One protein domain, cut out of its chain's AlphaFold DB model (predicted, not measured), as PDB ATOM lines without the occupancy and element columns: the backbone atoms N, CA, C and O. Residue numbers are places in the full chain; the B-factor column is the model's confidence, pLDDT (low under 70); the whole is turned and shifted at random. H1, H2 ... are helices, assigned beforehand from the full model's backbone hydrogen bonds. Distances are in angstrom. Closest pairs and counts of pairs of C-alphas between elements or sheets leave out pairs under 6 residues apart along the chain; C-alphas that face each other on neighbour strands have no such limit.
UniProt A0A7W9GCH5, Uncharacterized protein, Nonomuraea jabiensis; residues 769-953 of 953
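Overview. This is residues 769 to 953 of the 953 residues of an uncharacterized protein of Nonomuraea jabiensis (UniProt A0A7W9GCH5). This is an elongated cluster of helices built on H4, which lies in its middle, with H3, H5, H6 and H7 packed round it, mostly crossed. At one end H2 packs on H3 and the small H1 on H2, with the loop of residues 774 to 787 beyond; at the other end H9 packs on H7, and H8 on H9. The printed part has 185 residues, with nine named helices, H1 to H9 in chain order, and no named strand; its class is all helix. It is compact, with a radius of gyration of the C-alphas of 16.8 A, and spans 52 by 31 by 30 A.

Along the chain. Find C-alpha 769 at (-55.650, -3.397, 10.756), where H1 begins and runs to 773. H2 follows at 788 to 802, 19.2 A long, then H3 at 811 to 831, 29.1 A, with a kink of 61 degrees near residue 818. Look for H4 at 835 to 847, 19.3 A, with C-alpha 847 at (-43.789, -25.813, 9.806). H5 spans 855 to 869, 20.4 A; H6 877 to 890, 20.0 A; H7 901 to 914, 20.6 A; H8 917 to 927, 14.2 A. H9 runs from 938 to C-alpha 952 at (-61.261, -45.350, 15.390), 21.3 A.

Arrangement. Begin at the hubs, H4 and H7, which touch four helices each. They touch each other about perpendicular, at 86 degrees, H4 with residues 843 to 847 alone; their closest C-alphas, of Phe 846 and Ala 907, are 4.4 A apart. H4 touches H6 with residues 839 to 844 alone, about perpendicular at 90 degrees, closest at C-alphas 840 and 887, 4.2 A. H5 touches H7 at a steep tilt of 48 degrees, opposite ways, closest at C-alphas 862 and 911, 4.4 A. H5 and H6 are apart. Toward the first residue, H3 forms helical hairpins with H4 and with H2, each at a shallow tilt of 27 degrees; the closest C-alphas are 828 and 838, 6.3 A, and 795 and 824, 6.9 A. H1 touches H2, closest at C-alphas 771 and 794, 7.0 A. Toward the last residue, H9 touches H7 at a shallow tilt of 32 degrees, the same way, closest at C-alphas 909 and 943, 5.2 A. H8 touches H9 at a steep tilt of 63 degrees, opposite ways, closest at C-alphas 917 and 950, 4.7 A. In H1, H5, H6, H7 and H9 every O i to N i+4 pair is within hydrogen-bond range; H2 has 9 of 11, H3 15 of 17, H4 6 of 9 and H8 5 of 7.

Size, cuts and confidence. The C-alphas farthest apart are those of Glu 781 and Lys 952, 53.3 A. The printed part has no cut, and the link from H1 to H2 is long, with 14 residues. The mean pLDDT of the printed part is 82.3; look for values under 70 at 783 to 790, 833, 835, 894, 918, 932 to 936 and 953.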
ATOM      1  N   GLY A 769     -55.981  -4.777  10.433       83.38
ATOM      2  CA  GLY A 769     -55.650  -3.397  10.756       83.38
ATOM      3  C   GLY A 769     -54.413  -2.910  10.015       83.38
ATOM      4  O   GLY A 769     -54.464  -1.859   9.385       83.38
ATOM      5  N   HIS A 770     -53.340  -3.700  10.025       85.94
ATOM      6  CA  HIS A 770     -52.073  -3.356   9.380       85.94
ATOM      7  C   HIS A 770     -52.157  -3.338   7.848       85.94
ATOM      8  O   HIS A 770     -51.564  -2.466   7.216       85.94
ATOM      9  N   LEU A 771     -52.907  -4.261   7.229       81.88
ATOM     10  CA  LEU A 771     -53.084  -4.271   5.770       81.88
ATOM     11  C   LEU A 771     -53.945  -3.096   5.294       81.88
ATOM     12  O   LEU A 771     -53.629  -2.479   4.282       81.88
ATOM     13  N   VAL A 772     -55.012  -2.753   6.023       76.44
ATOM     14  CA  VAL A 772     -55.899  -1.631   5.657       76.44
ATOM     15  C   VAL A 772     -55.189  -0.277   5.771       76.44
ATOM     16  O   VAL A 772     -55.486   0.639   4.998       76.44
ATOM     17  N   THR A 773     -54.255  -0.146   6.714       74.50
ATOM     18  CA  THR A 773     -53.484   1.084   6.941       74.50
ATOM     19  C   THR A 773     -52.174   1.135   6.156       74.50
ATOM     20  O   THR A 773     -51.540   2.185   6.130       74.50
ATOM     21  N   GLY A 774     -51.759   0.042   5.504       78.88
ATOM     22  CA  GLY A 774     -50.462  -0.039   4.820       78.88
ATOM     23  C   GLY A 774     -49.269   0.076   5.778       78.88
ATOM     24  O   GLY A 774     -48.222   0.622   5.413       78.88
ATOM     25  N   MET A 775     -49.443  -0.380   7.023       83.38
ATOM     26  CA  MET A 775     -48.436  -0.329   8.081       83.38
ATOM     27  C   MET A 775     -47.818  -1.721   8.271       83.38
ATOM     28  O   MET A 775     -48.400  -2.550   8.970       83.38
ATOM     29  N   PRO A 776     -46.666  -2.038   7.659       85.50
ATOM     30  CA  PRO A 776     -46.033  -3.336   7.863       85.50
ATOM     31  C   PRO A 776     -45.532  -3.501   9.313       85.50
ATOM     32  O   PRO A 776     -45.323  -2.508  10.014       85.50
ATOM     33  N   PRO A 777     -45.332  -4.744   9.791       86.56
ATOM     34  CA  PRO A 777     -44.813  -5.002  11.135       86.56
ATOM     35  C   PRO A 777     -43.500  -4.254  11.411       86.56
ATOM     36  O   PRO A 777     -42.576  -4.300  10.602       86.56
ATOM     37  N   GLY A 778     -43.427  -3.567  12.555       82.06
ATOM     38  CA  GLY A 778     -42.267  -2.776  12.984       82.06
ATOM     39  C   GLY A 778     -42.164  -1.385  12.344       82.06
ATOM     40  O   GLY A 778     -41.299  -0.596  12.728       82.06
ATOM     41  N   ALA A 779     -43.039  -1.045  11.392       81.94
ATOM     42  CA  ALA A 779     -43.082   0.296  10.824       81.94
ATOM     43  C   ALA A 779     -43.783   1.281  11.769       81.94
ATOM     44  O   ALA A 779     -44.820   0.978  12.351       81.94
ATOM     45  N   LYS A 780     -43.221   2.490  11.882       77.62
ATOM     46  CA  LYS A 780     -43.816   3.600  12.650       77.62
ATOM     47  C   LYS A 780     -44.754   4.469  11.811       77.62
ATOM     48  O   LYS A 780     -45.568   5.197  12.369       77.62
ATOM     49  N   GLU A 781     -44.633   4.389  10.489       74.12
ATOM     50  CA  GLU A 781     -45.411   5.163   9.525       74.12
ATOM     51  C   GLU A 781     -45.915   4.256   8.385       74.12
ATOM     52  O   GLU A 781     -45.280   3.234   8.093       74.12
ATOM     53  N   PRO A 782     -47.043   4.600   7.737       73.38
ATOM     54  CA  PRO A 782     -47.531   3.888   6.558       73.38
ATOM     55  C   PRO A 782     -46.524   3.952   5.404       73.38
ATOM     56  O   PRO A 782     -45.943   4.999   5.134       73.38
ATOM     57  N   THR A 783     -46.348   2.846   4.682       66.25
ATOM     58  CA  THR A 783     -45.382   2.775   3.566       66.25
ATOM     59  C   THR A 783     -46.008   3.124   2.215       66.25
ATOM     60  O   THR A 783     -45.359   3.747   1.379       66.25
ATOM     61  N   THR A 784     -47.267   2.746   1.989       61.69
ATOM     62  CA  THR A 784     -48.200   3.216   0.941       61.69
ATOM     63  C   THR A 784     -49.508   2.436   1.124       61.69
ATOM     64  O   THR A 784     -49.469   1.255   1.464       61.69
ATOM     65  N   GLN A 785     -50.676   3.068   0.953       59.72
ATOM     66  CA  GLN A 785     -51.950   2.356   1.109       59.72
ATOM     67  C   GLN A 785     -52.201   1.485  -0.130       59.72
ATOM     68  O   GLN A 785     -52.726   1.955  -1.140       59.72
ATOM     69  N   ASP A 786     -51.795   0.219  -0.068       54.12
ATOM     70  CA  ASP A 786     -52.117  -0.745  -1.113       54.12
ATOM     71  C   ASP A 786     -53.635  -0.952  -1.191       54.12
ATOM     72  O   ASP A 786     -54.342  -1.085  -0.187       54.12
ATOM     73  N   SER A 787     -54.158  -1.006  -2.415       56.62
ATOM     74  CA  SER A 787     -55.541  -1.417  -2.636       56.62
ATOM     75  C   SER A 787     -55.725  -2.858  -2.155       56.62
ATOM     76  O   SER A 787     -54.995  -3.761  -2.572       56.62
ATOM     77  N   LEU A 788     -56.781  -3.099  -1.369       59.78
ATOM     78  CA  LEU A 788     -57.219  -4.436  -0.937       59.78
ATOM     79  C   LEU A 788     -57.488  -5.382  -2.131       59.78
ATOM     80  O   LEU A 788     -57.620  -6.590  -1.955       59.78
ATOM     81  N   SER A 789     -57.508  -4.864  -3.365       57.12
ATOM     82  CA  SER A 789     -57.557  -5.649  -4.601       57.12
ATOM     83  C   SER A 789     -56.286  -6.462  -4.905       57.12
ATOM     84  O   SER A 789     -56.382  -7.409  -5.683       57.12
ATOM     85  N   ASN A 790     -55.116  -6.153  -4.320       67.50
ATOM     86  CA  ASN A 790     -53.865  -6.918  -4.513       67.50
ATOM     87  C   ASN A 790     -53.391  -7.647  -3.240       67.50
ATOM     88  O   ASN A 790     -52.202  -7.756  -2.943       67.50
ATOM     89  N   LEU A 791     -54.364  -8.196  -2.513       72.12
ATOM     90  CA  LEU A 791     -54.254  -8.830  -1.195       72.12
ATOM     91  C   LEU A 791     -53.126  -9.880  -1.079       72.12
ATOM     92  O   LEU A 791     -52.545 -10.048  -0.013       72.12
ATOM     93  N   THR A 792     -52.779 -10.568  -2.178       71.94
ATOM     94  CA  THR A 792     -51.710 -11.588  -2.186       71.94
ATOM     95  C   THR A 792     -50.322 -10.972  -2.025       71.94
ATOM     96  O   THR A 792     -49.505 -11.513  -1.285       71.94
ATOM     97  N   LYS A 793     -50.041  -9.860  -2.716       79.75
ATOM     98  CA  LYS A 793     -48.733  -9.200  -2.651       79.75
ATOM     99  C   LYS A 793     -48.527  -8.582  -1.269       79.75
ATOM    100  O   LYS A 793     -47.541  -8.897  -0.613       79.75
ATOM    101  N   SER A 794     -49.501  -7.809  -0.793       81.50
ATOM    102  CA  SER A 794     -49.405  -7.121   0.499       81.50
ATOM    103  C   SER A 794     -49.258  -8.105   1.668       81.50
ATOM    104  O   SER A 794     -48.475  -7.857   2.579       81.50
ATOM    105  N   LEU A 795     -49.917  -9.273   1.619       85.38
ATOM    106  CA  LEU A 795     -49.715 -10.333   2.616       85.38
ATOM    107  C   LEU A 795     -48.280 -10.880   2.632       85.38
ATOM    108  O   LEU A 795     -47.718 -11.062   3.712       85.38
ATOM    109  N   LYS A 796     -47.687 -11.142   1.460       85.50
ATOM    110  CA  LYS A 796     -46.295 -11.614   1.352       85.50
ATOM    111  C   LYS A 796     -45.319 -10.569   1.880       85.50
ATOM    112  O   LYS A 796     -44.448 -10.897   2.681       85.50
ATOM    113  N   ASP A 797     -45.502  -9.313   1.482       86.25
ATOM    114  CA  ASP A 797     -44.641  -8.204   1.897       86.25
ATOM    115  C   ASP A 797     -44.691  -8.015   3.423       86.25
ATOM    116  O   ASP A 797     -43.651  -7.960   4.080       86.25
ATOM    117  N   HIS A 798     -45.890  -8.033   4.014       89.50
ATOM    118  CA  HIS A 798     -46.078  -7.942   5.464       89.50
ATOM    119  C   HIS A 798     -45.503  -9.144   6.226       89.50
ATOM    120  O   HIS A 798     -44.893  -8.969   7.285       89.50
ATOM    121  N   TRP A 799     -45.671 -10.363   5.708       89.44
ATOM    122  CA  TRP A 799     -45.089 -11.564   6.310       89.44
ATOM    123  C   TRP A 799     -43.560 -11.513   6.304       89.44
ATOM    124  O   TRP A 799     -42.907 -11.812   7.305       89.44
ATOM    125  N   ASN A 800     -42.969 -11.103   5.183       87.19
ATOM    126  CA  ASN A 800     -41.521 -10.997   5.055       87.19
ATOM    127  C   ASN A 800     -40.960  -9.865   5.926       87.19
ATOM    128  O   ASN A 800     -39.918 -10.056   6.554       87.19
ATOM    129  N   ALA A 801     -41.681  -8.744   6.043       88.56
ATOM    130  CA  ALA A 801     -41.363  -7.676   6.987       88.56
ATOM    131  C   ALA A 801     -41.368  -8.182   8.438       88.56
ATOM    132  O   ALA A 801     -40.398  -7.952   9.157       88.56
ATOM    133  N   LEU A 802     -42.375  -8.969   8.845       89.75
ATOM    134  CA  LEU A 802     -42.396  -9.609  10.167       89.75
ATOM    135  C   LEU A 802     -41.134 -10.443  10.408       89.75
ATOM    136  O   LEU A 802     -40.508 -10.327  11.460       89.75
ATOM    137  N   GLY A 803     -40.732 -11.258   9.431       83.69
ATOM    138  CA  GLY A 803     -39.510 -12.066   9.500       83.69
ATOM    139  C   GLY A 803     -38.200 -11.262   9.485       83.69
ATOM    140  O   GLY A 803     -37.126 -11.858   9.618       83.69
ATOM    141  N   GLY A 804     -38.261  -9.945   9.276       83.75
ATOM    142  CA  GLY A 804     -37.136  -9.012   9.355       83.75
ATOM    143  C   GLY A 804     -37.010  -8.284  10.698       83.75
ATOM    144  O   GLY A 804     -35.911  -7.844  11.022       83.75
ATOM    145  N   VAL A 805     -38.088  -8.186  11.486       85.00
ATOM    146  CA  VAL A 805     -38.074  -7.544  12.815       85.00
ATOM    147  C   VAL A 805     -37.327  -8.435  13.804       85.00
ATOM    148  O   VAL A 805     -37.730  -9.588  14.001       85.00
ATOM    149  N   LYS A 806     -36.265  -7.931  14.442       85.31
ATOM    150  CA  LYS A 806     -35.578  -8.662  15.516       85.31
ATOM    151  C   LYS A 806     -36.355  -8.542  16.823       85.31
ATOM    152  O   LYS A 806     -37.017  -7.540  17.065       85.31
ATOM    153  N   ASP A 807     -36.231  -9.543  17.689       84.69
ATOM    154  CA  ASP A 807     -36.990  -9.579  18.946       84.69
ATOM    155  C   ASP A 807     -36.623  -8.438  19.918       84.69
ATOM    156  O   ASP A 807     -37.434  -8.040  20.749       84.69
ATOM    157  N   GLU A 808     -35.414  -7.887  19.793       87.00
ATOM    158  CA  GLU A 808     -34.920  -6.736  20.561       87.00
ATOM    159  C   GLU A 808     -35.423  -5.377  20.044       87.00
ATOM    160  O   GLU A 808     -35.410  -4.400  20.793       87.00
ATOM    161  N   ASP A 809     -35.891  -5.318  18.792       85.94
ATOM    162  CA  ASP A 809     -36.340  -4.076  18.152       85.94
ATOM    163  C   ASP A 809     -37.793  -3.728  18.525       85.94
ATOM    164  O   ASP A 809     -38.152  -2.551  18.589       85.94
ATOM    165  N   ASP A 810     -38.627  -4.742  18.783       88.06
ATOM    166  CA  ASP A 810     -40.030  -4.581  19.177       88.06
ATOM    167  C   ASP A 810     -40.498  -5.761  20.049       88.06
ATOM    168  O   ASP A 810     -40.756  -6.871  19.570       88.06
ATOM    169  N   ALA A 811     -40.622  -5.504  21.353       90.19
ATOM    170  CA  ALA A 811     -40.978  -6.519  22.341       90.19
ATOM    171  C   ALA A 811     -42.412  -7.054  22.175       90.19
ATOM    172  O   ALA A 811     -42.664  -8.219  22.497       90.19
ATOM    173  N   ASP A 812     -43.349  -6.244  21.674       90.44
ATOM    174  CA  ASP A 812     -44.728  -6.685  21.461       90.44
ATOM    175  C   ASP A 812     -44.816  -7.577  20.217       90.44
ATOM    176  O   ASP A 812     -45.445  -8.638  20.263       90.44
ATOM    177  N   ILE A 813     -44.114  -7.231  19.130       91.31
ATOM    178  CA  ILE A 813     -43.993  -8.114  17.959       91.31
ATOM    179  C   ILE A 813     -43.305  -9.423  18.340       91.31
ATOM    180  O   ILE A 813     -43.797 -10.486  17.962       91.31
ATOM    181  N   ALA A 814     -42.219  -9.374  19.114       89.69
ATOM    182  CA  ALA A 814     -41.539 -10.571  19.604       89.69
ATOM    183  C   ALA A 814     -42.496 -11.468  20.403       89.69
ATOM    184  O   ALA A 814     -42.610 -12.669  20.146       89.69
ATOM    185  N   ARG A 815     -43.249 -10.866  21.330       90.94
ATOM    186  CA  ARG A 815     -44.211 -11.558  22.193       90.94
ATOM    187  C   ARG A 815     -45.366 -12.189  21.419       90.94
ATOM    188  O   ARG A 815     -45.799 -13.283  21.781       90.94
ATOM    189  N   TYR A 816     -45.880 -11.519  20.389       93.69
ATOM    190  CA  TYR A 816     -47.083 -11.939  19.658       93.69
ATOM    191  C   TYR A 816     -46.809 -12.493  18.256       93.69
ATOM    192  O   TYR A 816     -47.753 -12.722  17.502       93.69
ATOM    193  N   ARG A 817     -45.550 -12.763  17.894       91.44
ATOM    194  CA  ARG A 817     -45.141 -13.182  16.541       91.44
ATOM    195  C   ARG A 817     -45.978 -14.332  15.975       91.44
ATOM    196  O   ARG A 817     -46.463 -14.238  14.850       91.44
ATOM    197  N   GLY A 818     -46.194 -15.386  16.765       91.38
ATOM    198  CA  GLY A 818     -47.028 -16.526  16.368       91.38
ATOM    199  C   GLY A 818     -48.479 -16.125  16.076       91.38
ATOM    200  O   GLY A 818     -49.028 -16.508  15.043       91.38
ATOM    201  N   SER A 819     -49.083 -15.305  16.941       93.88
ATOM    202  CA  SER A 819     -50.442 -14.772  16.764       93.88
ATOM    203  C   SER A 819     -50.551 -13.835  15.558       93.88
ATOM    204  O   SER A 819     -51.549 -13.882  14.843       93.88
ATOM    205  N   ILE A 820     -49.518 -13.033  15.274       94.00
ATOM    206  CA  ILE A 820     -49.456 -12.178  14.077       94.00
ATOM    207  C   ILE A 820     -49.455 -13.045  12.809       94.00
ATOM    208  O   ILE A 820     -50.253 -12.816  11.898       94.00
ATOM    209  N   MET A 821     -48.607 -14.078  12.756       92.50
ATOM    210  CA  MET A 821     -48.572 -15.029  11.633       92.50
ATOM    211  C   MET A 821     -49.922 -15.735  11.455       92.50
ATOM    212  O   MET A 821     -50.422 -15.858  10.333       92.50
ATOM    213  N   ALA A 822     -50.538 -16.161  12.558       92.69
ATOM    214  CA  ALA A 822     -51.855 -16.783  12.548       92.69
ATOM    215  C   ALA A 822     -52.941 -15.823  12.026       92.69
ATOM    216  O   ALA A 822     -53.773 -16.238  11.218       92.69
ATOM    217  N   SER A 823     -52.889 -14.540  12.408       92.56
ATOM    218  CA  SER A 823     -53.791 -13.493  11.907       92.56
ATOM    219  C   SER A 823     -53.698 -13.355  10.385       92.56
ATOM    220  O   SER A 823     -54.718 -13.379   9.693       92.56
ATOM    221  N   TYR A 824     -52.477 -13.307   9.835       91.44
ATOM    222  CA  TYR A 824     -52.271 -13.240   8.386       91.44
ATOM    223  C   TYR A 824     -52.814 -14.485   7.671       91.44
ATOM    224  O   TYR A 824     -53.486 -14.357   6.644       91.44
ATOM    225  N   CYS A 825     -52.590 -15.683   8.222       91.06
ATOM    226  CA  CYS A 825     -53.124 -16.927   7.659       91.06
ATOM    227  C   CYS A 825     -54.658 -16.949   7.674       91.06
ATOM    228  O   CYS A 825     -55.285 -17.346   6.689       91.06
ATOM    229  N   ALA A 826     -55.270 -16.514   8.778       89.12
ATOM    230  CA  ALA A 826     -56.720 -16.489   8.923       89.12
ATOM    231  C   ALA A 826     -57.355 -15.515   7.926       89.12
ATOM    232  O   ALA A 826     -58.288 -15.890   7.210       89.12
ATOM    233  N   TYR A 827     -56.782 -14.315   7.813       86.75
ATOM    234  CA  TYR A 827     -57.206 -13.300   6.855       86.75
ATOM    235  C   TYR A 827     -57.094 -13.794   5.405       86.75
ATOM    236  O   TYR A 827     -58.033 -13.628   4.621       86.75
ATOM    237  N   ALA A 828     -55.991 -14.471   5.059       87.12
ATOM    238  CA  ALA A 828     -55.780 -15.071   3.743       87.12
ATOM    239  C   ALA A 828     -56.835 -16.138   3.409       87.12
ATOM    240  O   ALA A 828     -57.422 -16.117   2.324       87.12
ATOM    241  N   CYS A 829     -57.131 -17.040   4.355       85.69
ATOM    242  CA  CYS A 829     -58.148 -18.082   4.183       85.69
ATOM    243  C   CYS A 829     -59.537 -17.505   3.869       85.69
ATOM    244  O   CYS A 829     -60.268 -18.094   3.070       85.69
ATOM    245  N   GLN A 830     -59.875 -16.366   4.481       80.69
ATOM    246  CA  GLN A 830     -61.193 -15.726   4.406       80.69
ATOM    247  C   GLN A 830     -61.376 -14.850   3.162       80.69
ATOM    248  O   GLN A 830     -62.485 -14.750   2.641       80.69
ATOM    249  N   ASN A 831     -60.303 -14.210   2.684       78.56
ATOM    250  CA  ASN A 831     -60.420 -13.117   1.714       78.56
ATOM    251  C   ASN A 831     -59.798 -13.403   0.340       78.56
ATOM    252  O   ASN A 831     -60.109 -12.700  -0.621       78.56
ATOM    253  N   MET A 832     -58.960 -14.433   0.192       79.56
ATOM    254  CA  MET A 832     -58.345 -14.749  -1.102       79.56
ATOM    255  C   MET A 832     -59.280 -15.565  -2.006       79.56
ATOM    256  O   MET A 832     -59.742 -16.643  -1.633       79.56
ATOM    257  N   MET A 833     -59.498 -15.088  -3.241       66.94
ATOM    258  CA  MET A 833     -60.344 -15.780  -4.231       66.94
ATOM    259  C   MET A 833     -59.761 -17.134  -4.666       66.94
ATOM    260  O   MET A 833     -60.486 -18.120  -4.795       66.94
ATOM    261  N   VAL A 834     -58.441 -17.200  -4.885       72.81
ATOM    262  CA  VAL A 834     -57.763 -18.421  -5.342       72.81
ATOM    263  C   VAL A 834     -57.288 -19.217  -4.136       72.81
ATOM    264  O   VAL A 834     -56.212 -18.985  -3.586       72.81
ATOM    265  N   LYS A 835     -58.099 -20.201  -3.738       68.94
ATOM    266  CA  LYS A 835     -57.845 -21.023  -2.550       68.94
ATOM    267  C   LYS A 835     -56.498 -21.768  -2.570       68.94
ATOM    268  O   LYS A 835     -55.921 -22.002  -1.508       68.94
ATOM    269  N   ALA A 836     -55.971 -22.099  -3.749       70.25
ATOM    270  CA  ALA A 836     -54.675 -22.764  -3.890       70.25
ATOM    271  C   ALA A 836     -53.491 -21.908  -3.395       70.25
ATOM    272  O   ALA A 836     -52.520 -22.455  -2.884       70.25
ATOM    273  N   ASN A 837     -53.598 -20.576  -3.460       75.88
ATOM    274  CA  ASN A 837     -52.509 -19.659  -3.095       75.88
ATOM    275  C   ASN A 837     -52.303 -19.531  -1.575       75.88
ATOM    276  O   ASN A 837     -51.294 -18.994  -1.138       75.88
ATOM    277  N   VAL A 838     -53.251 -20.022  -0.771       84.62
ATOM    278  CA  VAL A 838     -53.188 -19.984   0.701       84.62
ATOM    279  C   VAL A 838     -52.435 -21.196   1.263       84.62
ATOM    280  O   VAL A 838     -51.890 -21.143   2.362       84.62
ATOM    281  N   LEU A 839     -52.383 -22.299   0.509       88.00
ATOM    282  CA  LEU A 839     -51.803 -23.558   0.973       88.00
ATOM    283  C   LEU A 839     -50.315 -23.430   1.371       88.00
ATOM    284  O   LEU A 839     -49.983 -23.890   2.462       88.00
ATOM    285  N   PRO A 840     -49.436 -22.763   0.591       88.88
ATOM    286  CA  PRO A 840     -48.039 -22.570   0.990       88.88
ATOM    287  C   PRO A 840     -47.886 -21.776   2.296       88.88
ATOM    288  O   PRO A 840     -47.032 -22.091   3.118       88.88
ATOM    289  N   MET A 841     -48.758 -20.793   2.531       90.06
ATOM    290  CA  MET A 841     -48.754 -19.975   3.745       90.06
ATOM    291  C   MET A 841     -49.131 -20.787   4.994       90.06
ATOM    292  O   MET A 841     -48.490 -20.673   6.035       90.06
ATOM    293  N   LEU A 842     -50.144 -21.654   4.883       92.44
ATOM    294  CA  LEU A 842     -50.545 -22.554   5.971       92.44
ATOM    295  C   LEU A 842     -49.459 -23.594   6.276       92.44
ATOM    296  O   LEU A 842     -49.219 -23.899   7.444       92.44
ATOM    297  N   VAL A 843     -48.779 -24.108   5.244       91.81
ATOM    298  CA  VAL A 843     -47.610 -24.985   5.418       91.81
ATOM    299  C   VAL A 843     -46.497 -24.240   6.153       91.81
ATOM    300  O   VAL A 843     -45.994 -24.756   7.147       91.81
ATOM    301  N   ALA A 844     -46.167 -23.012   5.738       90.44
ATOM    302  CA  ALA A 844     -45.163 -22.179   6.401       90.44
ATOM    303  C   ALA A 844     -45.487 -21.916   7.881       90.44
ATOM    304  O   ALA A 844     -44.599 -21.977   8.729       90.44
ATOM    305  N   PHE A 845     -46.759 -21.667   8.205       92.69
ATOM    306  CA  PHE A 845     -47.214 -21.450   9.578       92.69
ATOM    307  C   PHE A 845     -47.072 -22.700  10.459       92.69
ATOM    308  O   PHE A 845     -46.518 -22.617  11.550       92.69
ATOM    309  N   PHE A 846     -47.539 -23.865   9.998       93.31
ATOM    310  CA  PHE A 846     -47.461 -25.101  10.788       93.31
ATOM    311  C   PHE A 846     -46.071 -25.760  10.757       93.31
ATOM    312  O   PHE A 846     -45.785 -26.616  11.598       93.31
ATOM    313  N   ALA A 847     -45.179 -25.355   9.846       89.12
ATOM    314  CA  ALA A 847     -43.789 -25.813   9.806       89.12
ATOM    315  C   ALA A 847     -43.010 -25.452  11.085       89.12
ATOM    316  O   ALA A 847     -42.119 -26.198  11.504       89.12
ATOM    317  N   THR A 848     -43.391 -24.382  11.791       84.44
ATOM    318  CA  THR A 848     -42.808 -23.972  13.081       84.44
ATOM    319  C   THR A 848     -43.777 -24.206  14.253       84.44
ATOM    320  O   THR A 848     -44.971 -24.443  14.043       84.44
ATOM    321  N   PRO A 849     -43.285 -24.284  15.508       83.81
ATOM    322  CA  PRO A 849     -44.165 -24.419  16.664       83.81
ATOM    323  C   PRO A 849     -45.129 -23.233  16.755       83.81
ATOM    324  O   PRO A 849     -44.709 -22.081  16.813       83.81
ATOM    325  N   THR A 850     -46.428 -23.510  16.828       84.81
ATOM    326  CA  THR A 850     -47.488 -22.492  16.914       84.81
ATOM    327  C   THR A 850     -47.678 -21.983  18.353       84.81
ATOM    328  O   THR A 850     -48.806 -21.866  18.841       84.81
ATOM    329  N   THR A 851     -46.579 -21.785  19.085       82.25
ATOM    330  CA  THR A 851     -46.592 -21.343  20.486       82.25
ATOM    331  C   THR A 851     -47.186 -19.940  20.581       82.25
ATOM    332  O   THR A 851     -46.896 -19.080  19.755       82.25
ATOM    333  N   GLY A 852     -48.034 -19.707  21.585       83.19
ATOM    334  CA  GLY A 852     -48.697 -18.415  21.786       83.19
ATOM    335  C   GLY A 852     -49.944 -18.183  20.927       83.19
ATOM    336  O   GLY A 852     -50.603 -17.172  21.128       83.19
ATOM    337  N   VAL A 853     -50.308 -19.112  20.034       88.69
ATOM    338  CA  VAL A 853     -51.542 -19.035  19.232       88.69
ATOM    339  C   VAL A 853     -52.693 -19.748  19.942       88.69
ATOM    340  O   VAL A 853     -52.527 -20.880  20.425       88.69
ATOM    341  N   SER A 854     -53.874 -19.126  19.967       83.00
ATOM    342  CA  SER A 854     -55.084 -19.729  20.536       83.00
ATOM    343  C   SER A 854     -55.388 -21.088  19.896       83.00
ATOM    344  O   SER A 854     -55.065 -21.363  18.733       83.00
ATOM    345  N   ILE A 855     -55.975 -21.999  20.672       77.44
ATOM    346  CA  ILE A 855     -56.331 -23.325  20.152       77.44
ATOM    347  C   ILE A 855     -57.444 -23.227  19.098       77.44
ATOM    348  O   ILE A 855     -57.450 -24.012  18.154       77.44
ATOM    349  N   GLU A 856     -58.331 -22.239  19.199       76.25
ATOM    350  CA  GLU A 856     -59.360 -21.905  18.212       76.25
ATOM    351  C   GLU A 856     -58.758 -21.599  16.855       76.25
ATOM    352  O   GLU A 856     -59.094 -22.254  15.866       76.25
ATOM    353  N   THR A 857     -57.845 -20.630  16.810       84.12
ATOM    354  CA  THR A 857     -57.212 -20.211  15.564       84.12
ATOM    355  C   THR A 857     -56.380 -21.352  14.994       84.12
ATOM    356  O   THR A 857     -56.468 -21.630  13.800       84.12
ATOM    357  N   ARG A 858     -55.666 -22.113  15.836       87.06
ATOM    358  CA  ARG A 858     -54.956 -23.323  15.391       87.06
ATOM    359  C   ARG A 858     -55.896 -24.359  14.779       87.06
ATOM    360  O   ARG A 858     -55.594 -24.869  13.707       87.06
ATOM    361  N   ARG A 859     -57.041 -24.650  15.404       85.06
ATOM    362  CA  ARG A 859     -58.044 -25.597  14.879       85.06
ATOM    363  C   ARG A 859     -58.659 -25.119  13.568       85.06
ATOM    364  O   ARG A 859     -58.799 -25.919  12.647       85.06
ATOM    365  N   TYR A 860     -58.993 -23.835  13.466       84.50
ATOM    366  CA  TYR A 860     -59.507 -23.234  12.235       84.50
ATOM    367  C   TYR A 860     -58.492 -23.358  11.089       84.50
ATOM    368  O   TYR A 860     -58.808 -23.919  10.039       84.50
ATOM    369  N   LEU A 861     -57.249 -22.923  11.313       90.06
ATOM    370  CA  LEU A 861     -56.183 -22.988  10.310       90.06
ATOM    371  C   LEU A 861     -55.802 -24.431   9.954       90.06
ATOM    372  O   LEU A 861     -55.500 -24.714   8.797       90.06
ATOM    373  N   ALA A 862     -55.848 -25.354  10.917       89.81
ATOM    374  CA  ALA A 862     -55.625 -26.776  10.676       89.81
ATOM    375  C   ALA A 862     -56.715 -27.377   9.783       89.81
ATOM    376  O   ALA A 862     -56.402 -28.076   8.821       89.81
ATOM    377  N   GLY A 863     -57.987 -27.069  10.060       87.25
ATOM    378  CA  GLY A 863     -59.108 -27.472   9.212       87.25
ATOM    379  C   GLY A 863     -58.965 -26.943   7.783       87.25
ATOM    380  O   GLY A 863     -59.141 -27.698   6.829       87.25
ATOM    381  N   GLU A 864     -58.563 -25.677   7.621       89.25
ATOM    382  CA  GLU A 864     -58.276 -25.085   6.308       89.25
ATOM    383  C   GLU A 864     -57.102 -25.776   5.598       89.25
ATOM    384  O   GLU A 864     -57.211 -26.086   4.408       89.25
ATOM    385  N   LEU A 865     -56.008 -26.071   6.310       91.38
ATOM    386  CA  LEU A 865     -54.851 -26.772   5.747       91.38
ATOM    387  C   LEU A 865     -55.241 -28.168   5.259       91.38
ATOM    388  O   LEU A 865     -54.985 -28.503   4.104       91.38
ATOM    389  N   LEU A 866     -55.889 -28.974   6.103       89.19
ATOM    390  CA  LEU A 866     -56.249 -30.356   5.772       89.19
ATOM    391  C   LEU A 866     -57.326 -30.433   4.684       89.19
ATOM    392  O   LEU A 866     -57.226 -31.258   3.774       89.19
ATOM    393  N   SER A 867     -58.318 -29.539   4.722       86.38
ATOM    394  CA  SER A 867     -59.339 -29.419   3.675       86.38
ATOM    395  C   SER A 867     -58.716 -29.113   2.310       86.38
ATOM    396  O   SER A 867     -59.083 -29.710   1.297       86.38
ATOM    397  N   ARG A 868     -57.719 -28.223   2.271       84.88
ATOM    398  CA  ARG A 868     -57.031 -27.832   1.030       84.88
ATOM    399  C   ARG A 868     -55.997 -28.855   0.585       84.88
ATOM    400  O   ARG A 868     -55.881 -29.091  -0.612       84.88
ATOM    401  N   ALA A 869     -55.308 -29.513   1.512       80.62
ATOM    402  CA  ALA A 869     -54.442 -30.649   1.206       80.62
ATOM    403  C   ALA A 869     -55.246 -31.793   0.570       80.62
ATOM    404  O   ALA A 869     -54.780 -32.436  -0.366       80.62
ATOM    405  N   ASN A 870     -56.502 -31.982   0.983       77.19
ATOM    406  CA  ASN A 870     -57.414 -32.909   0.326       77.19
ATOM    407  C   ASN A 870     -57.783 -32.500  -1.120       77.19
ATOM    408  O   ASN A 870     -58.302 -33.319  -1.867       77.19
ATOM    409  N   LEU A 871     -57.501 -31.286  -1.590       75.75
ATOM    410  CA  LEU A 871     -57.669 -30.961  -3.017       75.75
ATOM    411  C   LEU A 871     -56.531 -31.520  -3.883       75.75
ATOM    412  O   LEU A 871     -56.654 -31.561  -5.108       75.75
ATOM    413  N   LEU A 872     -55.437 -31.980  -3.271       78.75
ATOM    414  CA  LEU A 872     -54.322 -32.593  -3.981       78.75
ATOM    415  C   LEU A 872     -54.686 -34.013  -4.433       78.75
ATOM    416  O   LEU A 872     -55.421 -34.746  -3.756       78.75
ATOM    417  N   LYS A 873     -54.170 -34.392  -5.610       78.50
ATOM    418  CA  LYS A 873     -54.392 -35.722  -6.202       78.50
ATOM    419  C   LYS A 873     -53.661 -36.812  -5.417       78.50
ATOM    420  O   LYS A 873     -54.237 -37.867  -5.178       78.50
ATOM    421  N   THR A 874     -52.420 -36.545  -5.015       80.62
ATOM    422  CA  THR A 874     -51.557 -37.433  -4.225       80.62
ATOM    423  C   THR A 874     -50.770 -36.612  -3.202       80.62
ATOM    424  O   THR A 874     -50.521 -35.427  -3.415       80.62
ATOM    425  N   LEU A 875     -50.390 -37.235  -2.084       81.38
ATOM    426  CA  LEU A 875     -49.436 -36.691  -1.110       81.38
ATOM    427  C   LEU A 875     -48.144 -37.515  -1.170       81.38
ATOM    428  O   LEU A 875     -47.803 -38.236  -0.236       81.38
ATOM    429  N   ASP A 876     -47.471 -37.475  -2.321       84.12
ATOM    430  CA  ASP A 876     -46.152 -38.088  -2.513       84.12
ATOM    431  C   ASP A 876     -45.015 -37.095  -2.226       84.12
ATOM    432  O   ASP A 876     -45.232 -35.886  -2.135       84.12
ATOM    433  N   THR A 877     -43.788 -37.608  -2.080       81.44
ATOM    434  CA  THR A 877     -42.598 -36.805  -1.756       81.44
ATOM    435  C   THR A 877     -42.412 -35.628  -2.712       81.44
ATOM    436  O   THR A 877     -42.123 -34.530  -2.257       81.44
ATOM    437  N   GLY A 878     -42.632 -35.821  -4.019       84.81
ATOM    438  CA  GLY A 878     -42.490 -34.751  -5.013       84.81
ATOM    439  C   GLY A 878     -43.489 -33.614  -4.795       84.81
ATOM    440  O   GLY A 878     -43.093 -32.452  -4.722       84.81
ATOM    441  N   THR A 879     -44.767 -33.948  -4.604       85.44
ATOM    442  CA  THR A 879     -45.826 -32.961  -4.332       85.44
ATOM    443  C   THR A 879     -45.578 -32.217  -3.017       85.44
ATOM    444  O   THR A 879     -45.772 -31.005  -2.932       85.44
ATOM    445  N   LEU A 880     -45.131 -32.931  -1.981       85.94
ATOM    446  CA  LEU A 880     -44.840 -32.361  -0.663       85.94
ATOM    447  C   LEU A 880     -43.627 -31.421  -0.689       85.94
ATOM    448  O   LEU A 880     -43.681 -30.369  -0.047       85.94
ATOM    449  N   THR A 881     -42.576 -31.763  -1.443       86.19
ATOM    450  CA  THR A 881     -41.415 -30.888  -1.657       86.19
ATOM    451  C   THR A 881     -41.812 -29.645  -2.446       86.19
ATOM    452  O   THR A 881     -41.516 -28.549  -1.994       86.19
ATOM    453  N   GLU A 882     -42.588 -29.769  -3.530       87.88
ATOM    454  CA  GLU A 882     -43.043 -28.614  -4.331       87.88
ATOM    455  C   GLU A 882     -43.904 -27.631  -3.510       87.88
ATOM    456  O   GLU A 882     -43.909 -26.417  -3.733       87.88
ATOM    457  N   LEU A 883     -44.680 -28.139  -2.550       85.25
ATOM    458  CA  LEU A 883     -45.420 -27.294  -1.610       85.25
ATOM    459  C   LEU A 883     -44.491 -26.571  -0.633       85.25
ATOM    460  O   LEU A 883     -44.710 -25.387  -0.376       85.25
ATOM    461  N   CYS A 884     -43.459 -27.251  -0.128       85.81
ATOM    462  CA  CYS A 884     -42.442 -26.641   0.727       85.81
ATOM    463  C   CYS A 884     -41.630 -25.585  -0.035       85.81
ATOM    464  O   CYS A 884     -41.429 -24.489   0.482       85.81
ATOM    465  N   ASP A 885     -41.225 -25.882  -1.272       88.31
ATOM    466  CA  ASP A 885     -40.511 -24.965  -2.167       88.31
ATOM    467  C   ASP A 885     -41.292 -23.662  -2.332       88.31
ATOM    468  O   ASP A 885     -40.764 -22.572  -2.120       88.31
ATOM    469  N   ARG A 886     -42.589 -23.770  -2.648       86.38
ATOM    470  CA  ARG A 886     -43.472 -22.604  -2.777       86.38
ATOM    471  C   ARG A 886     -43.637 -21.852  -1.464       86.38
ATOM    472  O   ARG A 886     -43.643 -20.626  -1.477       86.38
ATOM    473  N   ALA A 887     -43.769 -22.566  -0.347       84.81
ATOM    474  CA  ALA A 887     -43.895 -21.948   0.968       84.81
ATOM    475  C   ALA A 887     -42.655 -21.110   1.297       84.81
ATOM    476  O   ALA A 887     -42.792 -19.951   1.667       84.81
ATOM    477  N   MET A 888     -41.460 -21.662   1.080       84.81
ATOM    478  CA  MET A 888     -40.190 -20.989   1.356       84.81
ATOM    479  C   MET A 888     -39.858 -19.874   0.360       84.81
ATOM    480  O   MET A 888     -39.219 -18.896   0.743       84.81
ATOM    481  N   ALA A 889     -40.283 -19.997  -0.901       85.81
ATOM    482  CA  ALA A 889     -40.095 -18.953  -1.907       85.81
ATOM    483  C   ALA A 889     -40.939 -17.705  -1.611       85.81
ATOM    484  O   ALA A 889     -40.484 -16.583  -1.824       85.81
ATOM    485  N   ASP A 890     -42.164 -17.903  -1.121       82.75
ATOM    486  CA  ASP A 890     -43.128 -16.822  -0.922       82.75
ATOM    487  C   ASP A 890     -43.132 -16.251   0.502       82.75
ATOM    488  O   ASP A 890     -43.473 -15.079   0.690       82.75
ATOM    489  N   PHE A 891     -42.764 -17.060   1.500       83.75
ATOM    490  CA  PHE A 891     -42.882 -16.730   2.916       83.75
ATOM    491  C   PHE A 891     -41.611 -17.125   3.666       83.75
ATOM    492  O   PHE A 891     -41.263 -18.301   3.763       83.75
ATOM    493  N   LYS A 892     -40.926 -16.148   4.269       80.31
ATOM    494  CA  LYS A 892     -39.761 -16.427   5.118       80.31
ATOM    495  C   LYS A 892     -40.172 -17.286   6.325       80.31
ATOM    496  O   LYS A 892     -40.967 -16.840   7.154       80.31
ATOM    497  N   ILE A 893     -39.621 -18.500   6.430       73.12
ATOM    498  CA  ILE A 893     -39.849 -19.428   7.551       73.12
ATOM    499  C   ILE A 893     -38.631 -19.382   8.489       73.12
ATOM    500  O   ILE A 893     -37.532 -19.742   8.069       73.12
ATOM    501  N   PRO A 894     -38.778 -18.942   9.752       69.44
ATOM    502  CA  PRO A 894     -37.663 -18.925  10.696       69.44
ATOM    503  C   PRO A 894     -37.081 -20.326  10.940       69.44
ATOM    504  O   PRO A 894     -37.822 -21.258  11.248       69.44
ATOM    505  N   GLY A 895     -35.752 -20.458  10.848       70.75
ATOM    506  CA  GLY A 895     -35.030 -21.704  11.147       70.75
ATOM    507  C   GLY A 895     -35.082 -22.772  10.049       70.75
ATOM    508  O   GLY A 895     -34.803 -23.935  10.335       70.75
ATOM    509  N   LEU A 896     -35.450 -22.399   8.819       73.94
ATOM    510  CA  LEU A 896     -35.602 -23.312   7.689       73.94
ATOM    511  C   LEU A 896     -34.855 -22.783   6.457       73.94
ATOM    512  O   LEU A 896     -35.281 -21.813   5.837       73.94
ATOM    513  N   ASP A 897     -33.750 -23.447   6.106       74.69
ATOM    514  CA  ASP A 897     -32.832 -22.991   5.046       74.69
ATOM    515  C   ASP A 897     -32.961 -23.786   3.739       74.69
ATOM    516  O   ASP A 897     -32.493 -23.341   2.690       74.69
ATOM    517  N   LYS A 898     -33.572 -24.981   3.782       78.56
ATOM    518  CA  LYS A 898     -33.782 -25.836   2.607       78.56
ATOM    519  C   LYS A 898     -35.172 -26.475   2.608       78.56
ATOM    520  O   LYS A 898     -35.605 -26.942   3.661       78.56
ATOM    521  N   PRO A 899     -35.836 -26.541   1.445       78.81
ATOM    522  CA  PRO A 899     -37.126 -27.198   1.317       78.81
ATOM    523  C   PRO A 899     -36.989 -28.721   1.383       78.81
ATOM    524  O   PRO A 899     -36.099 -29.311   0.771       78.81
ATOM    525  N   ASP A 900     -37.884 -29.352   2.140       82.75
ATOM    526  CA  ASP A 900     -37.933 -30.801   2.339       82.75
ATOM    527  C   ASP A 900     -39.392 -31.242   2.547       82.75
ATOM    528  O   ASP A 900     -40.164 -30.597   3.261       82.75
ATOM    529  N   ALA A 901     -39.782 -32.371   1.948       83.88
ATOM    530  CA  ALA A 901     -41.078 -33.006   2.164       83.88
ATOM    531  C   ALA A 901     -41.365 -33.278   3.653       83.88
ATOM    532  O   ALA A 901     -42.530 -33.249   4.062       83.88
ATOM    533  N   THR A 902     -40.332 -33.506   4.477       85.19
ATOM    534  CA  THR A 902     -40.484 -33.684   5.933       85.19
ATOM    535  C   THR A 902     -41.094 -32.459   6.620       85.19
ATOM    536  O   THR A 902     -41.857 -32.620   7.570       85.19
ATOM    537  N   VAL A 903     -40.855 -31.250   6.104       86.69
ATOM    538  CA  VAL A 903     -41.406 -29.990   6.632       86.69
ATOM    539  C   VAL A 903     -42.907 -29.925   6.391       86.69
ATOM    540  O   VAL A 903     -43.679 -29.663   7.316       86.69
ATOM    541  N   THR A 904     -43.341 -30.231   5.165       88.88
ATOM    542  CA  THR A 904     -44.767 -30.289   4.814       88.88
ATOM    543  C   THR A 904     -45.480 -31.383   5.611       88.88
ATOM    544  O   THR A 904     -46.582 -31.161   6.112       88.88
ATOM    545  N   LEU A 905     -44.848 -32.546   5.803       88.25
ATOM    546  CA  LEU A 905     -45.392 -33.614   6.650       88.25
ATOM    547  C   LEU A 905     -45.486 -33.195   8.120       88.25
ATOM    548  O   LEU A 905     -46.512 -33.433   8.751       88.25
ATOM    549  N   ALA A 906     -44.465 -32.530   8.664       89.06
ATOM    550  CA  ALA A 906     -44.494 -32.003  10.025       89.06
ATOM    551  C   ALA A 906     -45.620 -30.974  10.210       89.06
ATOM    552  O   ALA A 906     -46.314 -31.004  11.230       89.06
ATOM    553  N   ALA A 907     -45.848 -30.115   9.212       91.31
ATOM    554  CA  ALA A 907     -46.955 -29.164   9.202       91.31
ATOM    555  C   ALA A 907     -48.323 -29.873   9.229       91.31
ATOM    556  O   ALA A 907     -49.179 -29.532  10.048       91.31
ATOM    557  N   LEU A 908     -48.516 -30.905   8.398       91.81
ATOM    558  CA  LEU A 908     -49.741 -31.715   8.387       91.81
ATOM    559  C   LEU A 908     -49.958 -32.468   9.710       91.81
ATOM    560  O   LEU A 908     -51.080 -32.484  10.213       91.81
ATOM    561  N   CYS A 909     -48.904 -33.037  10.306       90.88
ATOM    562  CA  CYS A 909     -48.966 -33.678  11.624       90.88
ATOM    563  C   CYS A 909     -49.425 -32.703  12.707       90.88
ATOM    564  O   CYS A 909     -50.365 -32.993  13.442       90.88
ATOM    565  N   ARG A 910     -48.804 -31.521  12.786       91.94
ATOM    566  CA  ARG A 910     -49.162 -30.508  13.789       91.94
ATOM    567  C   ARG A 910     -50.582 -29.986  13.603       91.94
ATOM    568  O   ARG A 910     -51.267 -29.737  14.590       91.94
ATOM    569  N   ALA A 911     -51.042 -29.851  12.361       90.88
ATOM    570  CA  ALA A 911     -52.431 -29.511  12.078       90.88
ATOM    571  C   ALA A 911     -53.399 -30.627  12.509       90.88
ATOM    572  O   ALA A 911     -54.416 -30.347  13.137       90.88
ATOM    573  N   ALA A 912     -53.077 -31.893  12.237       88.31
ATOM    574  CA  ALA A 912     -53.894 -33.022  12.682       88.31
ATOM    575  C   ALA A 912     -53.967 -33.125  14.219       88.31
ATOM    576  O   ALA A 912     -55.031 -33.407  14.761       88.31
ATOM    577  N   GLU A 913     -52.877 -32.831  14.930       88.00
ATOM    578  CA  GLU A 913     -52.789 -32.924  16.399       88.00
ATOM    579  C   GLU A 913     -53.669 -31.944  17.162       88.00
ATOM    580  O   GLU A 913     -54.091 -32.231  18.281       88.00
ATOM    581  N   VAL A 914     -53.940 -30.774  16.585       82.06
ATOM    582  CA  VAL A 914     -54.764 -29.760  17.253       82.06
ATOM    583  C   VAL A 914     -56.265 -30.008  17.069       82.06
ATOM    584  O   VAL A 914     -57.079 -29.415  17.790       82.06
ATOM    585  N   LEU A 915     -56.653 -30.876  16.126       77.50
ATOM    586  CA  LEU A 915     -58.048 -31.210  15.854       77.50
ATOM    587  C   LEU A 915     -58.546 -32.337  16.772       77.50
ATOM    588  O   LEU A 915     -57.893 -33.371  16.899       77.50
ATOM    589  N   PRO A 916     -59.737 -32.198  17.384       72.00
ATOM    590  CA  PRO A 916     -60.353 -33.308  18.101       72.00
ATOM    591  C   PRO A 916     -60.752 -34.422  17.120       72.00
ATOM    592  O   PRO A 916     -61.100 -34.143  15.969       72.00
ATOM    593  N   GLY A 917     -60.766 -35.676  17.586       70.06
ATOM    594  CA  GLY A 917     -60.966 -36.862  16.737       70.06
ATOM    595  C   GLY A 917     -62.185 -36.785  15.809       70.06
ATOM    596  O   GLY A 917     -62.074 -37.080  14.623       70.06
ATOM    597  N   TRP A 918     -63.321 -36.276  16.297       67.88
ATOM    598  CA  TRP A 918     -64.537 -36.105  15.489       67.88
ATOM    599  C   TRP A 918     -64.377 -35.095  14.337       67.88
ATOM    600  O   TRP A 918     -64.948 -35.301  13.269       67.88
ATOM    601  N   SER A 919     -63.607 -34.018  14.539       72.19
ATOM    602  CA  SER A 919     -63.333 -32.993  13.518       72.19
ATOM    603  C   SER A 919     -62.272 -33.484  12.539       72.19
ATOM    604  O   SER A 919     -62.341 -33.208  11.345       72.19
ATOM    605  N   MET A 920     -61.324 -34.287  13.031       82.81
ATOM    606  CA  MET A 920     -60.308 -34.933  12.209       82.81
ATOM    607  C   MET A 920     -60.893 -36.041  11.319       82.81
ATOM    608  O   MET A 920     -60.415 -36.243  10.207       82.81
ATOM    609  N   LYS A 921     -61.946 -36.740  11.757       82.69
ATOM    610  CA  LYS A 921     -62.505 -37.923  11.077       82.69
ATOM    611  C   LYS A 921     -62.873 -37.707   9.597       82.69
ATOM    612  O   LYS A 921     -62.433 -38.523   8.784       82.69
ATOM    613  N   PRO A 922     -63.594 -36.641   9.188       84.31
ATOM    614  CA  PRO A 922     -63.835 -36.360   7.768       84.31
ATOM    615  C   PRO A 922     -62.547 -36.158   6.956       84.31
ATOM    616  O   PRO A 922     -62.449 -36.631   5.825       84.31
ATOM    617  N   PHE A 923     -61.537 -35.495   7.531       86.00
ATOM    618  CA  PHE A 923     -60.243 -35.301   6.870       86.00
ATOM    619  C   PHE A 923     -59.459 -36.611   6.785       86.00
ATOM    620  O   PHE A 923     -58.917 -36.930   5.734       86.00
ATOM    621  N   ALA A 924     -59.458 -37.407   7.854       86.44
ATOM    622  CA  ALA A 924     -58.819 -38.714   7.906       86.44
ATOM    623  C   ALA A 924     -59.389 -39.665   6.841       86.44
ATOM    624  O   ALA A 924     -58.624 -40.316   6.132       86.44
ATOM    625  N   GLN A 925     -60.716 -39.686   6.656       87.38
ATOM    626  CA  GLN A 925     -61.371 -40.448   5.584       87.38
ATOM    627  C   GLN A 925     -60.887 -40.021   4.197       87.38
ATOM    628  O   GLN A 925     -60.648 -40.869   3.343       87.38
ATOM    629  N   ALA A 926     -60.714 -38.717   3.980       85.12
ATOM    630  CA  ALA A 926     -60.301 -38.184   2.690       85.12
ATOM    631  C   ALA A 926     -58.791 -38.332   2.411       85.12
ATOM    632  O   ALA A 926     -58.382 -38.427   1.253       85.12
ATOM    633  N   LEU A 927     -57.962 -38.354   3.459       84.75
ATOM    634  CA  LEU A 927     -56.500 -38.443   3.368       84.75
ATOM    635  C   LEU A 927     -55.978 -39.883   3.322       84.75
ATOM    636  O   LEU A 927     -54.893 -40.101   2.779       84.75
ATOM    637  N   LYS A 928     -56.739 -40.856   3.846       84.31
ATOM    638  CA  LYS A 928     -56.338 -42.269   3.965       84.31
ATOM    639  C   LYS A 928     -55.785 -42.855   2.662       84.31
ATOM    640  O   LYS A 928     -54.740 -43.492   2.682       84.31
ATOM    641  N   ASP A 929     -56.451 -42.592   1.541       80.31
ATOM    642  CA  ASP A 929     -56.090 -43.177   0.241       80.31
ATOM    643  C   ASP A 929     -55.095 -42.307  -0.558       80.31
ATOM    644  O   ASP A 929     -54.656 -42.682  -1.647       80.31
ATOM    645  N   LYS A 930     -54.735 -41.125  -0.033       81.12
ATOM    646  CA  LYS A 930     -53.872 -40.134  -0.702       81.12
ATOM    647  C   LYS A 930     -52.429 -40.162  -0.224       81.12
ATOM    648  O   LYS A 930     -51.531 -39.806  -0.992       81.12
ATOM    649  N   LEU A 931     -52.211 -40.574   1.023       74.56
ATOM    650  CA  LEU A 931     -50.892 -40.889   1.558       74.56
ATOM    651  C   LEU A 931     -50.449 -42.239   0.996       74.56
ATOM    652  O   LEU A 931     -50.889 -43.295   1.441       74.56
ATOM    653  N   LYS A 932     -49.568 -42.215  -0.007       68.25
ATOM    654  CA  LYS A 932     -48.918 -43.448  -0.458       68.25
ATOM    655  C   LYS A 932     -47.984 -43.943   0.660       68.25
ATOM    656  O   LYS A 932     -47.224 -43.123   1.171       68.25
ATOM    657  N   PRO A 933     -47.945 -45.250   0.986       52.50
ATOM    658  CA  PRO A 933     -47.067 -45.834   2.019       52.50
ATOM    659  C   PRO A 933     -45.544 -45.684   1.800       52.50
ATOM    660  O   PRO A 933     -44.763 -46.390   2.423       52.50
ATOM    661  N   GLY A 934     -45.093 -44.825   0.884       46.47
ATOM    662  CA  GLY A 934     -43.720 -44.792   0.373       46.47
ATOM    663  C   GLY A 934     -42.758 -43.828   1.071       46.47
ATOM    664  O   GLY A 934     -41.691 -43.576   0.524       46.47
ATOM    665  N   GLY A 935     -43.111 -43.256   2.222       55.88
ATOM    666  CA  GLY A 935     -42.212 -42.385   2.985       55.88
ATOM    667  C   GLY A 935     -41.773 -43.045   4.285       55.88
ATOM    668  O   GLY A 935     -42.563 -43.118   5.219       55.88
ATOM    669  N   ASP A 936     -40.511 -43.463   4.385       65.25
ATOM    670  CA  ASP A 936     -39.920 -44.018   5.616       65.25
ATOM    671  C   ASP A 936     -39.673 -42.970   6.725       65.25
ATOM    672  O   ASP A 936     -39.026 -43.256   7.735       65.25
ATOM    673  N   SER A 937     -40.180 -41.743   6.561       79.31
ATOM    674  CA  SER A 937     -39.987 -40.675   7.536       79.31
ATOM    675  C   SER A 937     -40.846 -40.884   8.784       79.31
ATOM    676  O   SER A 937     -41.969 -41.402   8.746       79.31
ATOM    677  N   LYS A 938     -40.315 -40.440   9.925       85.62
ATOM    678  CA  LYS A 938     -41.000 -40.480  11.221       85.62
ATOM    679  C   LYS A 938     -42.325 -39.711  11.171       85.62
ATOM    680  O   LYS A 938     -43.313 -40.134  11.764       85.62
ATOM    681  N   GLU A 939     -42.354 -38.609  10.434       84.56
ATOM    682  CA  GLU A 939     -43.504 -37.728  10.265       84.56
ATOM    683  C   GLU A 939     -44.604 -38.382   9.422       84.56
ATOM    684  O   GLU A 939     -45.774 -38.253   9.767       84.56
ATOM    685  N   ALA A 940     -44.260 -39.135   8.369       83.44
ATOM    686  CA  ALA A 940     -45.252 -39.867   7.578       83.44
ATOM    687  C   ALA A 940     -45.956 -40.950   8.414       83.44
ATOM    688  O   ALA A 940     -47.183 -41.057   8.377       83.44
ATOM    689  N   ARG A 941     -45.196 -41.704   9.226       86.19
ATOM    690  CA  ARG A 941     -45.757 -42.705  10.154       86.19
ATOM    691  C   ARG A 941     -46.650 -42.057  11.210       86.19
ATOM    692  O   ARG A 941     -47.773 -42.505  11.411       86.19
ATOM    693  N   ARG A 942     -46.199 -40.952  11.808       89.06
ATOM    694  CA  ARG A 942     -46.978 -40.176  12.785       89.06
ATOM    695  C   ARG A 942     -48.298 -39.665  12.201       89.06
ATOM    696  O   ARG A 942     -49.328 -39.750  12.860       89.06
ATOM    697  N   LEU A 943     -48.299 -39.164  10.963       87.75
ATOM    698  CA  LEU A 943     -49.529 -38.709  10.308       87.75
ATOM    699  C   LEU A 943     -50.508 -39.866  10.072       87.75
ATOM    700  O   LEU A 943     -51.707 -39.700  10.289       87.75
ATOM    701  N   LEU A 944     -50.008 -41.037   9.662       87.38
ATOM    702  CA  LEU A 944     -50.824 -42.245   9.508       87.38
ATOM    703  C   LEU A 944     -51.434 -42.691  10.842       87.38
ATOM    704  O   LEU A 944     -52.631 -42.962  10.889       87.38
ATOM    705  N   GLU A 945     -50.665 -42.685  11.932       89.06
ATOM    706  CA  GLU A 945     -51.167 -42.998  13.279       89.06
ATOM    707  C   GLU A 945     -52.296 -42.048  13.708       89.06
ATOM    708  O   GLU A 945     -53.319 -42.494  14.228       89.06
ATOM    709  N   LEU A 946     -52.154 -40.745  13.441       87.88
ATOM    710  CA  LEU A 946     -53.191 -39.745  13.725       87.88
ATOM    711  C   LEU A 946     -54.457 -39.973  12.884       87.88
ATOM    712  O   LEU A 946     -55.570 -39.880  13.405       87.88
ATOM    713  N   ILE A 947     -54.301 -40.306  11.598       88.38
ATOM    714  CA  ILE A 947     -55.412 -40.649  10.696       88.38
ATOM    715  C   ILE A 947     -56.136 -41.901  11.197       88.38
ATOM    716  O   ILE A 947     -57.360 -41.896  11.330       88.38
ATOM    717  N   GLU A 948     -55.406 -42.968  11.512       88.31
ATOM    718  CA  GLU A 948     -55.986 -44.212  12.019       88.31
ATOM    719  C   GLU A 948     -56.671 -44.021  13.373       88.31
ATOM    720  O   GLU A 948     -57.762 -44.555  13.589       88.31
ATOM    721  N   GLY A 949     -56.068 -43.243  14.275       84.94
ATOM    722  CA  GLY A 949     -56.653 -42.890  15.566       84.94
ATOM    723  C   GLY A 949     -57.978 -42.142  15.411       84.94
ATOM    724  O   GLY A 949     -58.970 -42.510  16.036       84.94
ATOM    725  N   ALA A 950     -58.031 -41.153  14.516       83.75
ATOM    726  CA  ALA A 950     -59.248 -40.391  14.237       83.75
ATOM    727  C   ALA A 950     -60.357 -41.222  13.568       83.75
ATOM    728  O   ALA A 950     -61.535 -40.926  13.750       83.75
ATOM    729  N   LEU A 951     -60.010 -42.258  12.797       84.00
ATOM    730  CA  LEU A 951     -60.989 -43.175  12.200       84.00
ATOM    731  C   LEU A 951     -61.579 -44.162  13.217       84.00
ATOM    732  O   LEU A 951     -62.697 -44.638  13.009       84.00
ATOM    733  N   LYS A 952     -60.831 -44.476  14.286       82.19
ATOM    734  CA  LYS A 952     -61.261 -45.350  15.390       82.19
ATOM    735  C   LYS A 952     -62.141 -44.626  16.416       82.19
ATOM    736  O   LYS A 952     -62.986 -45.279  17.022       82.19
ATOM    737  N   ALA A 953     -61.931 -43.320  16.601       64.56
ATOM    738  CA  ALA A 953     -62.789 -42.428  17.389       64.56
ATOM    739  C   ALA A 953     -64.127 -42.148  16.676       64.56
ATOM    740  O   ALA A 953     -65.139 -41.954  17.381       64.56
TER     741      ALA A 953